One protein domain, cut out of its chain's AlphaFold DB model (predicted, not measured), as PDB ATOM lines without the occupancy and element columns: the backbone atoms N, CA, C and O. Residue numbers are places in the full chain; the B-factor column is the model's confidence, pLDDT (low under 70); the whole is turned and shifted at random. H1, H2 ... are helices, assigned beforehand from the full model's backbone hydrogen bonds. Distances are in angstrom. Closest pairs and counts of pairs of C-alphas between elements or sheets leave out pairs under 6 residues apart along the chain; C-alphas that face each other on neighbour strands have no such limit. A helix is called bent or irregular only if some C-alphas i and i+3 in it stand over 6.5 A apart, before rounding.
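What this domain is: This is residues 702 to 823 of the 891 residues of the protein "Subtilisin-like protein" of Anaeromyces robustus (UniProt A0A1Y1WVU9). The model is a long, loose rod of helices: H1 makes one end, with H7 packed across it, and H8 makes the other, with H3 and H4 packed on it. The short helices H2, H5 and H6 lie between the two ends, and residues 702 to 709 of H1 stick out. The printed part has 122 residues with eight named helices, H1 to H8 in order, and no named strand: all helix. It is loose, with a radius of gyration of the C-alphas of 17.4 A, and spans 62 by 28 by 24 A.

Where its parts are: H1, residues 702 to 723, begins at C-alpha 702 (-70.292, 44.738, 3.526) and is 31.3 A long. H2 is residues 725 to 728, H3 732 to 741, H4 752 to 762, H5 764 to 770, H6 776 to 780. H7, residues 782 to 793, is irregular: C-alphas 789 and 792 are 7.8 A apart. H8, residues 806 to 822, is 25.3 A long and ends at C-alpha 822 (-29.928, 30.887, 37.844).

How they stand to each other: Residues 713 to 717 of H1 touch H7 at a steep tilt of 48 degrees, opposite ways; the closest C-alphas, Cys 717 and Cys 784, are 5.0 A apart. H2 touches H5, closest C-alphas Cys 727 and Cys 766, 5.2 A. H3 touches H8 at a shallow tilt of 21 degrees, the same way, closest C-alphas Val 735 and Phe 816, 6.7 A. H4 touches H8 at a steep tilt of 66 degrees, closest C-alphas Cys 758 and Cys 820, 5.5 A. H1 and H8 are apart. Every O i to N i+4 pair is within hydrogen-bond range in H1, H3, H4, H5 and H6, against 6 of 8 in H7 and 11 of 13 in H8; H2 is too short for one.

The domain as a whole: The farthest C-alphas, Ala 702 and Lys 746, are 62.3 A apart. The printed part has no cut; the link from H7 to H8 is long. Mean pLDDT of the printed part is 70.9, and 49 residues are under 70, among them 730 to 750 and 790 to 808.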
ATOM      1  N   ALA A 702     -71.635  45.323   3.544       79.56
ATOM      2  CA  ALA A 702     -70.292  44.738   3.526       79.56
ATOM      3  C   ALA A 702     -69.326  45.471   4.479       79.56
ATOM      4  O   ALA A 702     -68.597  44.826   5.237       79.56
ATOM      5  N   VAL A 703     -69.372  46.807   4.510       79.50
ATOM      6  CA  VAL A 703     -68.604  47.636   5.453       79.50
ATOM      7  C   VAL A 703     -69.027  47.371   6.905       79.50
ATOM      8  O   VAL A 703     -68.162  47.232   7.771       79.50
ATOM      9  N   GLU A 704     -70.324  47.222   7.191       80.44
ATOM     10  CA  GLU A 704     -70.808  46.898   8.541       80.44
ATOM     11  C   GLU A 704     -70.392  45.483   8.976       80.44
ATOM     12  O   GLU A 704     -69.913  45.297  10.096       80.44
ATOM     13  N   ILE A 705     -70.478  44.489   8.081       83.19
ATOM     14  CA  ILE A 705     -69.951  43.132   8.307       83.19
ATOM     15  C   ILE A 705     -68.461  43.194   8.666       83.19
ATOM     16  O   ILE A 705     -68.035  42.569   9.641       83.19
ATOM     17  N   CYS A 706     -67.674  43.991   7.939       80.06
ATOM     18  CA  CYS A 706     -66.258  44.191   8.230       80.06
ATOM     19  C   CYS A 706     -66.010  44.877   9.584       80.06
ATOM     20  O   CYS A 706     -65.158  44.413  10.345       80.06
ATOM     21  N   LYS A 707     -66.783  45.913   9.939       79.44
ATOM     22  CA  LYS A 707     -66.694  46.615  11.235       79.44
ATOM     23  C   LYS A 707     -67.063  45.702  12.413       79.44
ATOM     24  O   LYS A 707     -66.325  45.616  13.395       79.44
ATOM     25  N   ASN A 708     -68.150  44.941  12.295       81.31
ATOM     26  CA  ASN A 708     -68.587  43.970  13.303       81.31
ATOM     27  C   ASN A 708     -67.583  42.810  13.468       81.31
ATOM     28  O   ASN A 708     -67.316  42.346  14.583       81.31
ATOM     29  N   ASN A 709     -66.971  42.360  12.369       81.44
ATOM     30  CA  ASN A 709     -65.927  41.340  12.401       81.44
ATOM     31  C   ASN A 709     -64.603  41.868  12.992       81.44
ATOM     32  O   ASN A 709     -63.967  41.154  13.765       81.44
ATOM     33  N   PHE A 710     -64.224  43.128  12.733       79.94
ATOM     34  CA  PHE A 710     -63.107  43.792  13.422       79.94
ATOM     35  C   PHE A 710     -63.311  43.779  14.942       79.94
ATOM     36  O   PHE A 710     -62.442  43.305  15.673       79.94
ATOM     37  N   VAL A 711     -64.494  44.189  15.418       79.69
ATOM     38  CA  VAL A 711     -64.849  44.151  16.850       79.69
ATOM     39  C   VAL A 711     -64.788  42.724  17.411       79.69
ATOM     40  O   VAL A 711     -64.347  42.521  18.541       79.69
ATOM     41  N   THR A 712     -65.165  41.713  16.626       82.69
ATOM     42  CA  THR A 712     -65.080  40.301  17.036       82.69
ATOM     43  C   THR A 712     -63.629  39.824  17.177       82.69
ATOM     44  O   THR A 712     -63.282  39.232  18.199       82.69
ATOM     45  N   VAL A 713     -62.760  40.113  16.202       81.94
ATOM     46  CA  VAL A 713     -61.332  39.745  16.257       81.94
ATOM     47  C   VAL A 713     -60.594  40.522  17.357       81.94
ATOM     48  O   VAL A 713     -59.750  39.948  18.048       81.94
ATOM     49  N   TYR A 714     -60.949  41.791  17.587       81.75
ATOM     50  CA  TYR A 714     -60.433  42.588  18.701       81.75
ATOM     51  C   TYR A 714     -60.825  42.007  20.067       81.75
ATOM     52  O   TYR A 714     -59.955  41.794  20.910       81.75
ATOM     53  N   ASN A 715     -62.102  41.677  20.277       82.62
ATOM     54  CA  ASN A 715     -62.564  41.100  21.543       82.62
ATOM     55  C   ASN A 715     -61.925  39.729  21.830       82.62
ATOM     56  O   ASN A 715     -61.537  39.472  22.966       82.62
ATOM     57  N   ASP A 716     -61.749  38.880  20.812       85.00
ATOM     58  CA  ASP A 716     -61.014  37.613  20.940       85.00
ATOM     59  C   ASP A 716     -59.534  37.841  21.311       85.00
ATOM     60  O   ASP A 716     -58.986  37.123  22.151       85.00
ATOM     61  N   CYS A 717     -58.892  38.872  20.749       85.19
ATOM     62  CA  CYS A 717     -57.536  39.266  21.130       85.19
ATOM     63  C   CYS A 717     -57.459  39.764  22.585       85.19
ATOM     64  O   CYS A 717     -56.579  39.327  23.326       85.19
ATOM     65  N   GLU A 718     -58.375  40.628  23.031       82.62
ATOM     66  CA  GLU A 718     -58.401  41.120  24.416       82.62
ATOM     67  C   GLU A 718     -58.742  40.016  25.430       82.62
ATOM     68  O   GLU A 718     -58.121  39.946  26.493       82.62
ATOM     69  N   GLU A 719     -59.653  39.091  25.107       85.94
ATOM     70  CA  GLU A 719     -59.932  37.927  25.958       85.94
ATOM     71  C   GLU A 719     -58.704  37.011  26.075       85.94
ATOM     72  O   GLU A 719     -58.357  36.581  27.179       85.94
ATOM     73  N   LYS A 720     -57.974  36.781  24.976       85.25
ATOM     74  CA  LYS A 720     -56.719  36.011  24.977       85.25
ATOM     75  C   LYS A 720     -55.579  36.726  25.709       85.25
ATOM     76  O   LYS A 720     -54.897  36.089  26.514       85.25
ATOM     77  N   LYS A 721     -55.399  38.039  25.523       82.25
ATOM     78  CA  LYS A 721     -54.457  38.856  26.317       82.25
ATOM     79  C   LYS A 721     -54.767  38.752  27.805       82.25
ATOM     80  O   LYS A 721     -53.856  38.525  28.590       82.25
ATOM     81  N   LYS A 722     -56.042  38.864  28.189       83.88
ATOM     82  CA  LYS A 722     -56.501  38.747  29.577       83.88
ATOM     83  C   LYS A 722     -56.310  37.342  30.143       83.88
ATOM     84  O   LYS A 722     -55.894  37.194  31.288       83.88
ATOM     85  N   TYR A 723     -56.551  36.298  29.347       84.25
ATOM     86  CA  TYR A 723     -56.196  34.935  29.736       84.25
ATOM     87  C   TYR A 723     -54.696  34.849  30.042       84.25
ATOM     88  O   TYR A 723     -54.323  34.332  31.091       84.25
ATOM     89  N   TYR A 724     -53.839  35.423  29.196       84.69
ATOM     90  CA  TYR A 724     -52.379  35.410  29.334       84.69
ATOM     91  C   TYR A 724     -51.767  36.606  30.101       84.69
ATOM     92  O   TYR A 724     -50.552  36.791  30.053       84.69
ATOM     93  N   GLU A 725     -52.548  37.388  30.854       82.56
ATOM     94  CA  GLU A 725     -52.110  38.665  31.459       82.56
ATOM     95  C   GLU A 725     -50.864  38.504  32.355       82.56
ATOM     96  O   GLU A 725     -49.873  39.224  32.220       82.56
ATOM     97  N   GLU A 726     -50.867  37.465  33.193       77.94
ATOM     98  CA  GLU A 726     -49.770  37.063  34.092       77.94
ATOM     99  C   GLU A 726     -48.472  36.679  33.349       77.94
ATOM    100  O   GLU A 726     -47.392  36.695  33.938       77.94
ATOM    101  N   CYS A 727     -48.580  36.329  32.065       81.81
ATOM    102  CA  CYS A 727     -47.489  35.910  31.184       81.81
ATOM    103  C   CYS A 727     -46.987  37.046  30.278       81.81
ATOM    104  O   CYS A 727     -45.872  36.972  29.758       81.81
ATOM    105  N   LEU A 728     -47.819  38.072  30.065       76.31
ATOM    106  CA  LEU A 728     -47.554  39.226  29.204       76.31
ATOM    107  C   LEU A 728     -47.080  40.458  29.992       76.31
ATOM    108  O   LEU A 728     -46.473  41.351  29.410       76.31
ATOM    109  N   ASN A 729     -47.298  40.526  31.310       71.75
ATOM    110  CA  ASN A 729     -46.897  41.665  32.147       71.75
ATOM    111  C   ASN A 729     -45.379  41.690  32.464       71.75
ATOM    112  O   ASN A 729     -44.954  41.647  33.620       71.75
ATOM    113  N   LEU A 730     -44.547  41.736  31.417       68.88
ATOM    114  CA  LEU A 730     -43.085  41.794  31.485       68.88
ATOM    115  C   LEU A 730     -42.577  43.138  30.956       68.88
ATOM    116  O   LEU A 730     -42.864  43.527  29.828       68.88
ATOM    117  N   ASN A 731     -41.786  43.845  31.767       64.25
ATOM    118  CA  ASN A 731     -41.288  45.182  31.445       64.25
ATOM    119  C   ASN A 731     -39.752  45.241  31.521       64.25
ATOM    120  O   ASN A 731     -39.144  44.821  32.511       64.25
ATOM    121  N   TYR A 732     -39.135  45.827  30.493       58.25
ATOM    122  CA  TYR A 732     -37.687  46.021  30.342       58.25
ATOM    123  C   TYR A 732     -37.000  46.691  31.549       58.25
ATOM    124  O   TYR A 732     -35.857  46.366  31.877       58.25
ATOM    125  N   SER A 733     -37.694  47.593  32.252       60.69
ATOM    126  CA  SER A 733     -37.191  48.213  33.485       60.69
ATOM    127  C   SER A 733     -36.934  47.167  34.573       60.69
ATOM    128  O   SER A 733     -35.879  47.183  35.203       60.69
ATOM    129  N   ILE A 734     -37.858  46.217  34.736       65.25
ATOM    130  CA  ILE A 734     -37.804  45.160  35.754       65.25
ATOM    131  C   ILE A 734     -36.727  44.122  35.382       65.25
ATOM    132  O   ILE A 734     -35.954  43.698  36.241       65.25
ATOM    133  N   VAL A 735     -36.588  43.787  34.088       63.81
ATOM    134  CA  VAL A 735     -35.474  42.955  33.579       63.81
ATOM    135  C   VAL A 735     -34.122  43.566  33.966       63.81
ATOM    136  O   VAL A 735     -33.235  42.872  34.462       63.81
ATOM    137  N   ASN A 736     -33.950  44.872  33.745       65.00
ATOM    138  CA  ASN A 736     -32.687  45.568  33.999       65.00
ATOM    139  C   ASN A 736     -32.422  45.861  35.481       65.00
ATOM    140  O   ASN A 736     -31.263  45.994  35.869       65.00
ATOM    141  N   GLU A 737     -33.463  45.962  36.304       68.81
ATOM    142  CA  GLU A 737     -33.363  46.044  37.761       68.81
ATOM    143  C   GLU A 737     -32.781  44.739  38.324       68.81
ATOM    144  O   GLU A 737     -31.689  44.746  38.898       68.81
ATOM    145  N   TYR A 738     -33.400  43.593  38.026       65.88
ATOM    146  CA  TYR A 738     -32.901  42.293  38.488       65.88
ATOM    147  C   TYR A 738     -31.568  41.878  37.839       65.88
ATOM    148  O   TYR A 738     -30.716  41.310  38.522       65.88
ATOM    149  N   LYS A 739     -31.293  42.235  36.572       66.75
ATOM    150  CA  LYS A 739     -29.961  42.015  35.967       66.75
ATOM    151  C   LYS A 739     -28.837  42.786  36.675       66.75
ATOM    152  O   LYS A 739     -27.714  42.289  36.698       66.75
ATOM    153  N   LYS A 740     -29.105  43.954  37.274       65.56
ATOM    154  CA  LYS A 740     -28.114  44.687  38.093       65.56
ATOM    155  C   LYS A 740     -27.896  44.037  39.459       65.56
ATOM    156  O   LYS A 740     -26.773  44.052  39.956       65.56
ATOM    157  N   LEU A 741     -28.946  43.453  40.038       62.59
ATOM    158  CA  LEU A 741     -28.897  42.756  41.327       62.59
ATOM    159  C   LEU A 741     -28.186  41.390  41.254       62.59
ATOM    160  O   LEU A 741     -27.737  40.901  42.285       62.59
ATOM    161  N   LYS A 742     -27.990  40.806  40.056       57.38
ATOM    162  CA  LYS A 742     -27.355  39.482  39.814       57.38
ATOM    163  C   LYS A 742     -25.909  39.326  40.344       57.38
ATOM    164  O   LYS A 742     -25.345  38.246  40.237       57.38
ATOM    165  N   ASN A 743     -25.306  40.375  40.911       54.38
ATOM    166  CA  ASN A 743     -23.990  40.334  41.564       54.38
ATOM    167  C   ASN A 743     -24.054  40.213  43.103       54.38
ATOM    168  O   ASN A 743     -23.004  40.181  43.741       54.38
ATOM    169  N   ASP A 744     -25.250  40.190  43.702       56.69
ATOM    170  CA  ASP A 744     -25.456  40.119  45.154       56.69
ATOM    171  C   ASP A 744     -26.329  38.892  45.490       56.69
ATOM    172  O   ASP A 744     -27.548  38.979  45.658       56.69
ATOM    173  N   ASP A 745     -25.696  37.710  45.535       54.62
ATOM    174  CA  ASP A 745     -26.340  36.375  45.566       54.62
ATOM    175  C   ASP A 745     -27.406  36.174  46.665       54.62
ATOM    176  O   ASP A 745     -28.205  35.245  46.596       54.62
ATOM    177  N   LYS A 746     -27.434  37.031  47.694       52.34
ATOM    178  CA  LYS A 746     -28.327  36.921  48.862       52.34
ATOM    179  C   LYS A 746     -29.623  37.726  48.763       52.34
ATOM    180  O   LYS A 746     -30.442  37.656  49.678       52.34
ATOM    181  N   LEU A 747     -29.806  38.517  47.706       53.66
ATOM    182  CA  LEU A 747     -30.944  39.439  47.591       53.66
ATOM    183  C   LEU A 747     -32.200  38.799  46.972       53.66
ATOM    184  O   LEU A 747     -33.306  39.236  47.271       53.66
ATOM    185  N   PHE A 748     -32.051  37.741  46.169       54.75
ATOM    186  CA  PHE A 748     -33.168  37.101  45.454       54.75
ATOM    187  C   PHE A 748     -33.974  36.101  46.296       54.75
ATOM    188  O   PHE A 748     -35.163  35.928  46.053       54.75
ATOM    189  N   GLU A 749     -33.357  35.456  47.292       54.72
ATOM    190  CA  GLU A 749     -33.995  34.400  48.105       54.72
ATOM    191  C   GLU A 749     -35.153  34.905  48.989       54.72
ATOM    192  O   GLU A 749     -35.878  34.097  49.560       54.72
ATOM    193  N   ASN A 750     -35.323  36.227  49.125       57.00
ATOM    194  CA  ASN A 750     -36.341  36.858  49.974       57.00
ATOM    195  C   ASN A 750     -37.149  37.954  49.242       57.00
ATOM    196  O   ASN A 750     -37.813  38.755  49.898       57.00
ATOM    197  N   ASP A 751     -37.093  38.026  47.905       71.19
ATOM    198  CA  ASP A 751     -37.988  38.900  47.135       71.19
ATOM    199  C   ASP A 751     -39.225  38.116  46.669       71.19
ATOM    200  O   ASP A 751     -39.234  37.495  45.602       71.19
ATOM    201  N   ASP A 752     -40.290  38.188  47.473       69.44
ATOM    202  CA  ASP A 752     -41.607  37.605  47.183       69.44
ATOM    203  C   ASP A 752     -42.121  37.970  45.776       69.44
ATOM    204  O   ASP A 752     -42.783  37.159  45.124       69.44
ATOM    205  N   LYS A 753     -41.804  39.173  45.274       73.19
ATOM    206  CA  LYS A 753     -42.237  39.650  43.953       73.19
ATOM    207  C   LYS A 753     -41.475  38.937  42.837       73.19
ATOM    208  O   LYS A 753     -42.098  38.501  41.869       73.19
ATOM    209  N   PHE A 754     -40.157  38.779  42.975       75.62
ATOM    210  CA  PHE A 754     -39.339  38.016  42.028       75.62
ATOM    211  C   PHE A 754     -39.750  36.537  42.009       75.62
ATOM    212  O   PHE A 754     -39.986  35.973  40.940       75.62
ATOM    213  N   ILE A 755     -39.927  35.929  43.187       75.31
ATOM    214  CA  ILE A 755     -40.358  34.531  43.334       75.31
ATOM    215  C   ILE A 755     -41.746  34.318  42.711       75.31
ATOM    216  O   ILE A 755     -41.945  33.352  41.972       75.31
ATOM    217  N   HIS A 756     -42.693  35.233  42.938       77.50
ATOM    218  CA  HIS A 756     -44.026  35.173  42.333       77.50
ATOM    219  C   HIS A 756     -43.978  35.278  40.798       77.50
ATOM    220  O   HIS A 756     -44.589  34.454  40.118       77.50
ATOM    221  N   ILE A 757     -43.197  36.213  40.239       78.69
ATOM    222  CA  ILE A 757     -42.994  36.328  38.782       78.69
ATOM    223  C   ILE A 757     -42.403  35.027  38.216       78.69
ATOM    224  O   ILE A 757     -42.920  34.492  37.235       78.69
ATOM    225  N   CYS A 758     -41.372  34.465  38.853       78.12
ATOM    226  CA  CYS A 758     -40.755  33.216  38.411       78.12
ATOM    227  C   CYS A 758     -41.713  32.014  38.458       78.12
ATOM    228  O   CYS A 758     -41.694  31.194  37.539       78.12
ATOM    229  N   ASN A 759     -42.574  31.921  39.477       79.62
ATOM    230  CA  ASN A 759     -43.619  30.896  39.557       79.62
ATOM    231  C   ASN A 759     -44.652  31.037  38.431       79.62
ATOM    232  O   ASN A 759     -44.980  30.050  37.771       79.62
ATOM    233  N   ASN A 760     -45.124  32.259  38.170       79.69
ATOM    234  CA  ASN A 760     -46.102  32.517  37.114       79.69
ATOM    235  C   ASN A 760     -45.518  32.158  35.738       79.69
ATOM    236  O   ASN A 760     -46.139  31.404  34.989       79.69
ATOM    237  N   LEU A 761     -44.292  32.596  35.431       80.38
ATOM    238  CA  LEU A 761     -43.641  32.308  34.148       80.38
ATOM    239  C   LEU A 761     -43.309  30.823  33.942       80.38
ATOM    240  O   LEU A 761     -43.442  30.328  32.826       80.38
ATOM    241  N   LYS A 762     -42.943  30.089  35.003       81.69
ATOM    242  CA  LYS A 762     -42.732  28.629  34.947       81.69
ATOM    243  C   LYS A 762     -44.033  27.816  34.922       81.69
ATOM    244  O   LYS A 762     -43.980  26.602  34.726       81.69
ATOM    245  N   SER A 763     -45.199  28.442  35.101       83.81
ATOM    246  CA  SER A 763     -46.486  27.746  35.009       83.81
ATOM    247  C   SER A 763     -46.681  27.104  33.631       83.81
ATOM    248  O   SER A 763     -46.193  27.609  32.617       83.81
ATOM    249  N   LYS A 764     -47.463  26.019  33.559       80.81
ATOM    250  CA  LYS A 764     -47.814  25.367  32.280       80.81
ATOM    251  C   LYS A 764     -48.511  26.315  31.296       80.81
ATOM    252  O   LYS A 764     -48.362  26.142  30.096       80.81
ATOM    253  N   LYS A 765     -49.217  27.320  31.822       83.75
ATOM    254  CA  LYS A 765     -49.958  28.357  31.096       83.75
ATOM    255  C   LYS A 765     -49.025  29.346  30.391       83.75
ATOM    256  O   LYS A 765     -49.127  29.530  29.185       83.75
ATOM    257  N   CYS A 766     -48.074  29.945  31.109       83.06
ATOM    258  CA  CYS A 766     -47.082  30.813  30.466       83.06
ATOM    259  C   CYS A 766     -46.090  29.998  29.627       83.06
ATOM    260  O   CYS A 766     -45.691  30.432  28.551       83.06
ATOM    261  N   SER A 767     -45.789  28.768  30.048       77.62
ATOM    262  CA  SER A 767     -45.033  27.816  29.238       77.62
ATOM    263  C   SER A 767     -45.699  27.547  27.886       77.62
ATOM    264  O   SER A 767     -45.002  27.618  26.888       77.62
ATOM    265  N   SER A 768     -47.010  27.285  27.790       79.31
ATOM    266  CA  SER A 768     -47.654  27.004  26.491       79.31
ATOM    267  C   SER A 768     -47.746  28.220  25.562       79.31
ATOM    268  O   SER A 768     -47.795  28.045  24.351       79.31
ATOM    269  N   LEU A 769     -47.719  29.442  26.105       81.19
ATOM    270  CA  LEU A 769     -47.675  30.676  25.311       81.19
ATOM    271  C   LEU A 769     -46.343  30.853  24.558       81.19
ATOM    272  O   LEU A 769     -46.327  31.382  23.448       81.19
ATOM    273  N   TYR A 770     -45.231  30.424  25.164       76.69
ATOM    274  CA  TYR A 770     -43.876  30.698  24.667       76.69
ATOM    275  C   TYR A 770     -43.080  29.444  24.239       76.69
ATOM    276  O   TYR A 770     -42.146  29.563  23.449       76.69
ATOM    277  N   ASN A 771     -43.428  28.242  24.714       62.59
ATOM    278  CA  ASN A 771     -42.723  26.988  24.410       62.59
ATOM    279  C   ASN A 771     -43.254  26.299  23.143       62.59
ATOM    280  O   ASN A 771     -43.691  25.156  23.206       62.59
ATOM    281  N   GLU A 772     -43.124  26.943  21.986       58.22
ATOM    282  CA  GLU A 772     -42.805  26.237  20.738       58.22
ATOM    283  C   GLU A 772     -42.191  27.230  19.743       58.22
ATOM    284  O   GLU A 772     -42.586  28.398  19.688       58.22
ATOM    285  N   LYS A 773     -41.136  26.803  19.028       56.91
ATOM    286  CA  LYS A 773     -40.232  27.716  18.301       56.91
ATOM    287  C   LYS A 773     -40.994  28.585  17.299       56.91
ATOM    288  O   LYS A 773     -41.659  28.057  16.419       56.91
ATOM    289  N   GLU A 774     -40.838  29.903  17.436       53.78
ATOM    290  CA  GLU A 774     -41.391  30.978  16.582       53.78
ATOM    291  C   GLU A 774     -42.929  31.066  16.464       53.78
ATOM    292  O   GLU A 774     -43.433  32.119  16.070       53.78
ATOM    293  N   ASN A 775     -43.683  30.038  16.868       62.09
ATOM    294  CA  ASN A 775     -45.125  29.951  16.633       62.09
ATOM    295  C   ASN A 775     -46.022  30.045  17.877       62.09
ATOM    296  O   ASN A 775     -47.174  30.445  17.720       62.09
ATOM    297  N   GLY A 776     -45.543  29.754  19.096       69.75
ATOM    298  CA  GLY A 776     -46.408  29.691  20.292       69.75
ATOM    299  C   GLY A 776     -47.284  30.940  20.506       69.75
ATOM    300  O   GLY A 776     -48.488  30.828  20.743       69.75
ATOM    301  N   LEU A 777     -46.715  32.134  20.301       73.69
ATOM    302  CA  LEU A 777     -47.450  33.407  20.331       73.69
ATOM    303  C   LEU A 777     -48.422  33.565  19.146       73.69
ATOM    304  O   LEU A 777     -49.520  34.084  19.328       73.69
ATOM    305  N   LYS A 778     -48.048  33.112  17.944       73.06
ATOM    306  CA  LYS A 778     -48.854  33.244  16.714       73.06
ATOM    307  C   LYS A 778     -50.077  32.331  16.695       73.06
ATOM    308  O   LYS A 778     -51.039  32.631  15.995       73.06
ATOM    309  N   GLU A 779     -50.027  31.231  17.440       76.88
ATOM    310  CA  GLU A 779     -51.111  30.258  17.574       76.88
ATOM    311  C   GLU A 779     -52.027  30.627  18.754       76.88
ATOM    312  O   GLU A 779     -53.239  30.754  18.584       76.88
ATOM    313  N   ASN A 780     -51.463  30.916  19.934       80.69
ATOM    314  CA  ASN A 780     -52.253  31.254  21.127       80.69
ATOM    315  C   ASN A 780     -52.843  32.679  21.106       80.69
ATOM    316  O   ASN A 780     -53.906  32.899  21.686       80.69
ATOM    317  N   LEU A 781     -52.194  33.639  20.432       81.69
ATOM    318  CA  LEU A 781     -52.664  35.023  20.248       81.69
ATOM    319  C   LEU A 781     -52.953  35.334  18.762       81.69
ATOM    320  O   LEU A 781     -52.695  36.439  18.286       81.69
ATOM    321  N   HIS A 782     -53.473  34.358  18.009       82.38
ATOM    322  CA  HIS A 782     -53.610  34.428  16.544       82.38
ATOM    323  C   HIS A 782     -54.396  35.645  16.009       82.38
ATOM    324  O   HIS A 782     -54.063  36.203  14.959       82.38
ATOM    325  N   SER A 783     -55.408  36.095  16.753       83.00
ATOM    326  CA  SER A 783     -56.165  37.323  16.487       83.00
ATOM    327  C   SER A 783     -55.327  38.580  16.699       83.00
ATOM    328  O   SER A 783     -55.290  39.426  15.815       83.00
ATOM    329  N   CYS A 784     -54.588  38.682  17.808       81.62
ATOM    330  CA  CYS A 784     -53.662  39.791  18.054       81.62
ATOM    331  C   CYS A 784     -52.557  39.877  16.991       81.62
ATOM    332  O   CYS A 784     -52.199  40.974  16.572       81.62
ATOM    333  N   TYR A 785     -52.044  38.731  16.530       77.25
ATOM    334  CA  TYR A 785     -51.077  38.689  15.432       77.25
ATOM    335  C   TYR A 785     -51.711  39.192  14.124       77.25
ATOM    336  O   TYR A 785     -51.165  40.073  13.472       77.25
ATOM    337  N   THR A 786     -52.920  38.718  13.799       76.69
ATOM    338  CA  THR A 786     -53.668  39.154  12.605       76.69
ATOM    339  C   THR A 786     -54.055  40.641  12.639       76.69
ATOM    340  O   THR A 786     -54.023  41.292  11.600       76.69
ATOM    341  N   LEU A 787     -54.388  41.199  13.807       76.50
ATOM    342  CA  LEU A 787     -54.612  42.641  13.986       76.50
ATOM    343  C   LEU A 787     -53.332  43.434  13.691       76.50
ATOM    344  O   LEU A 787     -53.379  44.435  12.981       76.50
ATOM    345  N   ASN A 788     -52.185  42.964  14.187       73.94
ATOM    346  CA  ASN A 788     -50.898  43.623  13.971       73.94
ATOM    347  C   ASN A 788     -50.406  43.503  12.510       73.94
ATOM    348  O   ASN A 788     -49.789  44.437  12.014       73.94
ATOM    349  N   ASP A 789     -50.723  42.409  11.805       70.75
ATOM    350  CA  ASP A 789     -50.441  42.228  10.365       70.75
ATOM    351  C   ASP A 789     -51.226  43.205   9.454       70.75
ATOM    352  O   ASP A 789     -50.863  43.388   8.290       70.75
ATOM    353  N   VAL A 790     -52.321  43.804   9.947       66.69
ATOM    354  CA  VAL A 790     -53.250  44.652   9.166       66.69
ATOM    355  C   VAL A 790     -53.320  46.098   9.703       66.69
ATOM    356  O   VAL A 790     -54.008  46.942   9.135       66.69
ATOM    357  N   ILE A 791     -52.566  46.425  10.758       64.44
ATOM    358  CA  ILE A 791     -52.641  47.719  11.461       64.44
ATOM    359  C   ILE A 791     -52.313  48.925  10.559       64.44
ATOM    360  O   ILE A 791     -52.924  49.980  10.706       64.44
ATOM    361  N   ASP A 792     -51.430  48.743   9.570       57.62
ATOM    362  CA  ASP A 792     -51.044  49.768   8.583       57.62
ATOM    363  C   ASP A 792     -52.178  50.137   7.595       57.62
ATOM    364  O   ASP A 792     -52.023  51.058   6.791       57.62
ATOM    365  N   TYR A 793     -53.314  49.429   7.637       57.78
ATOM    366  CA  TYR A 793     -54.495  49.643   6.787       57.78
ATOM    367  C   TYR A 793     -55.720  50.155   7.573       57.78
ATOM    368  O   TYR A 793     -56.836  50.142   7.048       57.78
ATOM    369  N   LEU A 794     -55.540  50.585   8.828       55.88
ATOM    370  CA  LEU A 794     -56.581  51.205   9.658       55.88
ATOM    371  C   LEU A 794     -56.500  52.749   9.607       55.88
ATOM    372  O   LEU A 794     -55.424  53.292   9.336       55.88
ATOM    373  N   PRO A 795     -57.603  53.483   9.867       51.22
ATOM    374  CA  PRO A 795     -57.574  54.944  10.010       51.22
ATOM    375  C   PRO A 795     -56.614  55.375  11.128       51.22
ATOM    376  O   PRO A 795     -56.551  54.715  12.163       51.22
ATOM    377  N   GLN A 796     -55.871  56.479  10.958       49.06
ATOM    378  CA  GLN A 796     -54.793  56.829  11.902       49.06
ATOM    379  C   GLN A 796     -55.276  57.042  13.342       49.06
ATOM    380  O   GLN A 796     -54.561  56.661  14.274       49.06
ATOM    381  N   ASP A 797     -56.487  57.555  13.539       46.25
ATOM    382  CA  ASP A 797     -57.076  57.760  14.867       46.25
ATOM    383  C   ASP A 797     -57.301  56.435  15.625       46.25
ATOM    384  O   ASP A 797     -57.191  56.392  16.850       46.25
ATOM    385  N   GLU A 798     -57.468  55.319  14.903       46.88
ATOM    386  CA  GLU A 798     -57.542  53.954  15.445       46.88
ATOM    387  C   GLU A 798     -56.171  53.241  15.521       46.88
ATOM    388  O   GLU A 798     -56.117  52.054  15.823       46.88
ATOM    389  N   THR A 799     -55.031  53.906  15.276       48.50
ATOM    390  CA  THR A 799     -53.705  53.235  15.318       48.50
ATOM    391  C   THR A 799     -52.979  53.361  16.661       48.50
ATOM    392  O   THR A 799     -52.336  52.413  17.122       48.50
ATOM    393  N   THR A 800     -53.080  54.515  17.328       45.88
ATOM    394  CA  THR A 800     -52.194  54.869  18.460       45.88
ATOM    395  C   THR A 800     -52.403  54.037  19.730       45.88
ATOM    396  O   THR A 800     -51.495  53.941  20.555       45.88
ATOM    397  N   GLN A 801     -53.561  53.391  19.878       46.56
ATOM    398  CA  GLN A 801     -53.912  52.565  21.039       46.56
ATOM    399  C   GLN A 801     -53.581  51.063  20.858       46.56
ATOM    400  O   GLN A 801     -53.666  50.302  21.823       46.56
ATOM    401  N   TYR A 802     -53.163  50.622  19.661       53.53
ATOM    402  CA  TYR A 802     -53.191  49.196  19.287       53.53
ATOM    403  C   TYR A 802     -51.838  48.571  18.902       53.53
ATOM    404  O   TYR A 802     -51.767  47.352  18.752       53.53
ATOM    405  N   SER A 803     -50.754  49.349  18.777       52.09
ATOM    406  CA  SER A 803     -49.439  48.812  18.378       52.09
ATOM    407  C   SER A 803     -48.930  47.735  19.355       52.09
ATOM    408  O   SER A 803     -48.692  48.024  20.531       52.09
ATOM    409  N   PHE A 804     -48.746  46.495  18.883       61.00
ATOM    410  CA  PHE A 804     -48.440  45.339  19.734       61.00
ATOM    411  C   PHE A 804     -47.142  44.649  19.290       61.00
ATOM    412  O   PHE A 804     -47.142  43.624  18.612       61.00
ATOM    413  N   ASN A 805     -46.003  45.231  19.682       59.94
ATOM    414  CA  ASN A 805     -44.676  44.722  19.329       59.94
ATOM    415  C   ASN A 805     -44.388  43.373  20.027       59.94
ATOM    416  O   ASN A 805     -43.942  43.325  21.175       59.94
ATOM    417  N   LEU A 806     -44.670  42.283  19.308       61.59
ATOM    418  CA  LEU A 806     -44.567  40.899  19.777       61.59
ATOM    419  C   LEU A 806     -43.128  40.443  20.068       61.59
ATOM    420  O   LEU A 806     -42.926  39.651  20.991       61.59
ATOM    421  N   ASP A 807     -42.142  40.948  19.325       61.56
ATOM    422  CA  ASP A 807     -40.747  40.494  19.411       61.56
ATOM    423  C   ASP A 807     -40.160  40.742  20.811       61.56
ATOM    424  O   ASP A 807     -39.545  39.854  21.412       61.56
ATOM    425  N   HIS A 808     -40.449  41.914  21.390       67.12
ATOM    426  CA  HIS A 808     -40.018  42.270  22.743       67.12
ATOM    427  C   HIS A 808     -40.533  41.308  23.826       67.12
ATOM    428  O   HIS A 808     -39.798  41.009  24.768       67.12
ATOM    429  N   TYR A 809     -41.762  40.785  23.718       72.19
ATOM    430  CA  TYR A 809     -42.300  39.865  24.731       72.19
ATOM    431  C   TYR A 809     -41.518  38.550  24.778       72.19
ATOM    432  O   TYR A 809     -41.216  38.050  25.865       72.19
ATOM    433  N   TYR A 810     -41.121  38.021  23.616       71.38
ATOM    434  CA  TYR A 810     -40.304  36.812  23.545       71.38
ATOM    435  C   TYR A 810     -38.885  37.059  24.086       71.38
ATOM    436  O   TYR A 810     -38.371  36.243  24.857       71.38
ATOM    437  N   GLU A 811     -38.260  38.203  23.778       71.94
ATOM    438  CA  GLU A 811     -36.970  38.581  24.380       71.94
ATOM    439  C   GLU A 811     -37.049  38.693  25.911       71.94
ATOM    440  O   GLU A 811     -36.180  38.178  26.625       71.94
ATOM    441  N   TYR A 812     -38.091  39.346  26.438       75.44
ATOM    442  CA  TYR A 812     -38.236  39.583  27.875       75.44
ATOM    443  C   TYR A 812     -38.557  38.291  28.633       75.44
ATOM    444  O   TYR A 812     -37.984  38.069  29.700       75.44
ATOM    445  N   TYR A 813     -39.395  37.409  28.074       78.44
ATOM    446  CA  TYR A 813     -39.668  36.088  28.649       78.44
ATOM    447  C   TYR A 813     -38.387  35.258  28.786       78.44
ATOM    448  O   TYR A 813     -38.070  34.796  29.883       78.44
ATOM    449  N   ASN A 814     -37.596  35.140  27.713       76.56
ATOM    450  CA  ASN A 814     -36.328  34.405  27.751       76.56
ATOM    451  C   ASN A 814     -35.348  35.005  28.777       76.56
ATOM    452  O   ASN A 814     -34.738  34.270  29.557       76.56
ATOM    453  N   ALA A 815     -35.241  36.338  28.837       74.12
ATOM    454  CA  ALA A 815     -34.385  37.028  29.801       74.12
ATOM    455  C   ALA A 815     -34.816  36.821  31.268       74.12
ATOM    456  O   ALA A 815     -33.951  36.752  32.143       74.12
ATOM    457  N   PHE A 816     -36.119  36.714  31.552       76.25
ATOM    458  CA  PHE A 816     -36.621  36.391  32.891       76.25
ATOM    459  C   PHE A 816     -36.458  34.910  33.238       76.25
ATOM    460  O   PHE A 816     -35.998  34.598  34.335       76.25
ATOM    461  N   ILE A 817     -36.772  33.992  32.319       77.88
ATOM    462  CA  ILE A 817     -36.612  32.548  32.542       77.88
ATOM    463  C   ILE A 817     -35.146  32.185  32.818       77.88
ATOM    464  O   ILE A 817     -34.887  31.371  33.704       77.88
ATOM    465  N   GLU A 818     -34.176  32.824  32.149       77.56
ATOM    466  CA  GLU A 818     -32.752  32.661  32.480       77.56
ATOM    467  C   GLU A 818     -32.461  33.058  33.940       77.56
ATOM    468  O   GLU A 818     -31.866  32.275  34.682       77.56
ATOM    469  N   LEU A 819     -32.927  34.234  34.384       74.38
ATOM    470  CA  LEU A 819     -32.759  34.698  35.769       74.38
ATOM    471  C   LEU A 819     -33.371  33.706  36.769       74.38
ATOM    472  O   LEU A 819     -32.665  33.226  37.657       74.38
ATOM    473  N   CYS A 820     -34.636  33.334  36.556       75.94
ATOM    474  CA  CYS A 820     -35.399  32.391  37.377       75.94
ATOM    475  C   CYS A 820     -34.819  30.965  37.407       75.94
ATOM    476  O   CYS A 820     -35.216  30.164  38.255       75.94
ATOM    477  N   ASN A 821     -33.922  30.620  36.479       74.81
ATOM    478  CA  ASN A 821     -33.200  29.345  36.453       74.81
ATOM    479  C   ASN A 821     -31.774  29.451  37.022       74.81
ATOM    480  O   ASN A 821     -31.194  28.426  37.365       74.81
ATOM    481  N   THR A 822     -31.214  30.661  37.152       67.56
ATOM    482  CA  THR A 822     -29.928  30.887  37.844       67.56
ATOM    483  C   THR A 822     -30.060  31.069  39.359       67.56
ATOM    484  O   THR A 822     -29.095  30.830  40.079       67.56
ATOM    485  N   SER A 823     -31.238  31.444  39.863       60.59
ATOM    486  CA  SER A 823     -31.543  31.458  41.299       60.59
ATOM    487  C   SER A 823     -31.875  30.045  41.809       60.59
ATOM    488  O   SER A 823     -32.872  29.469  41.370       60.59
TER     489      SER A 823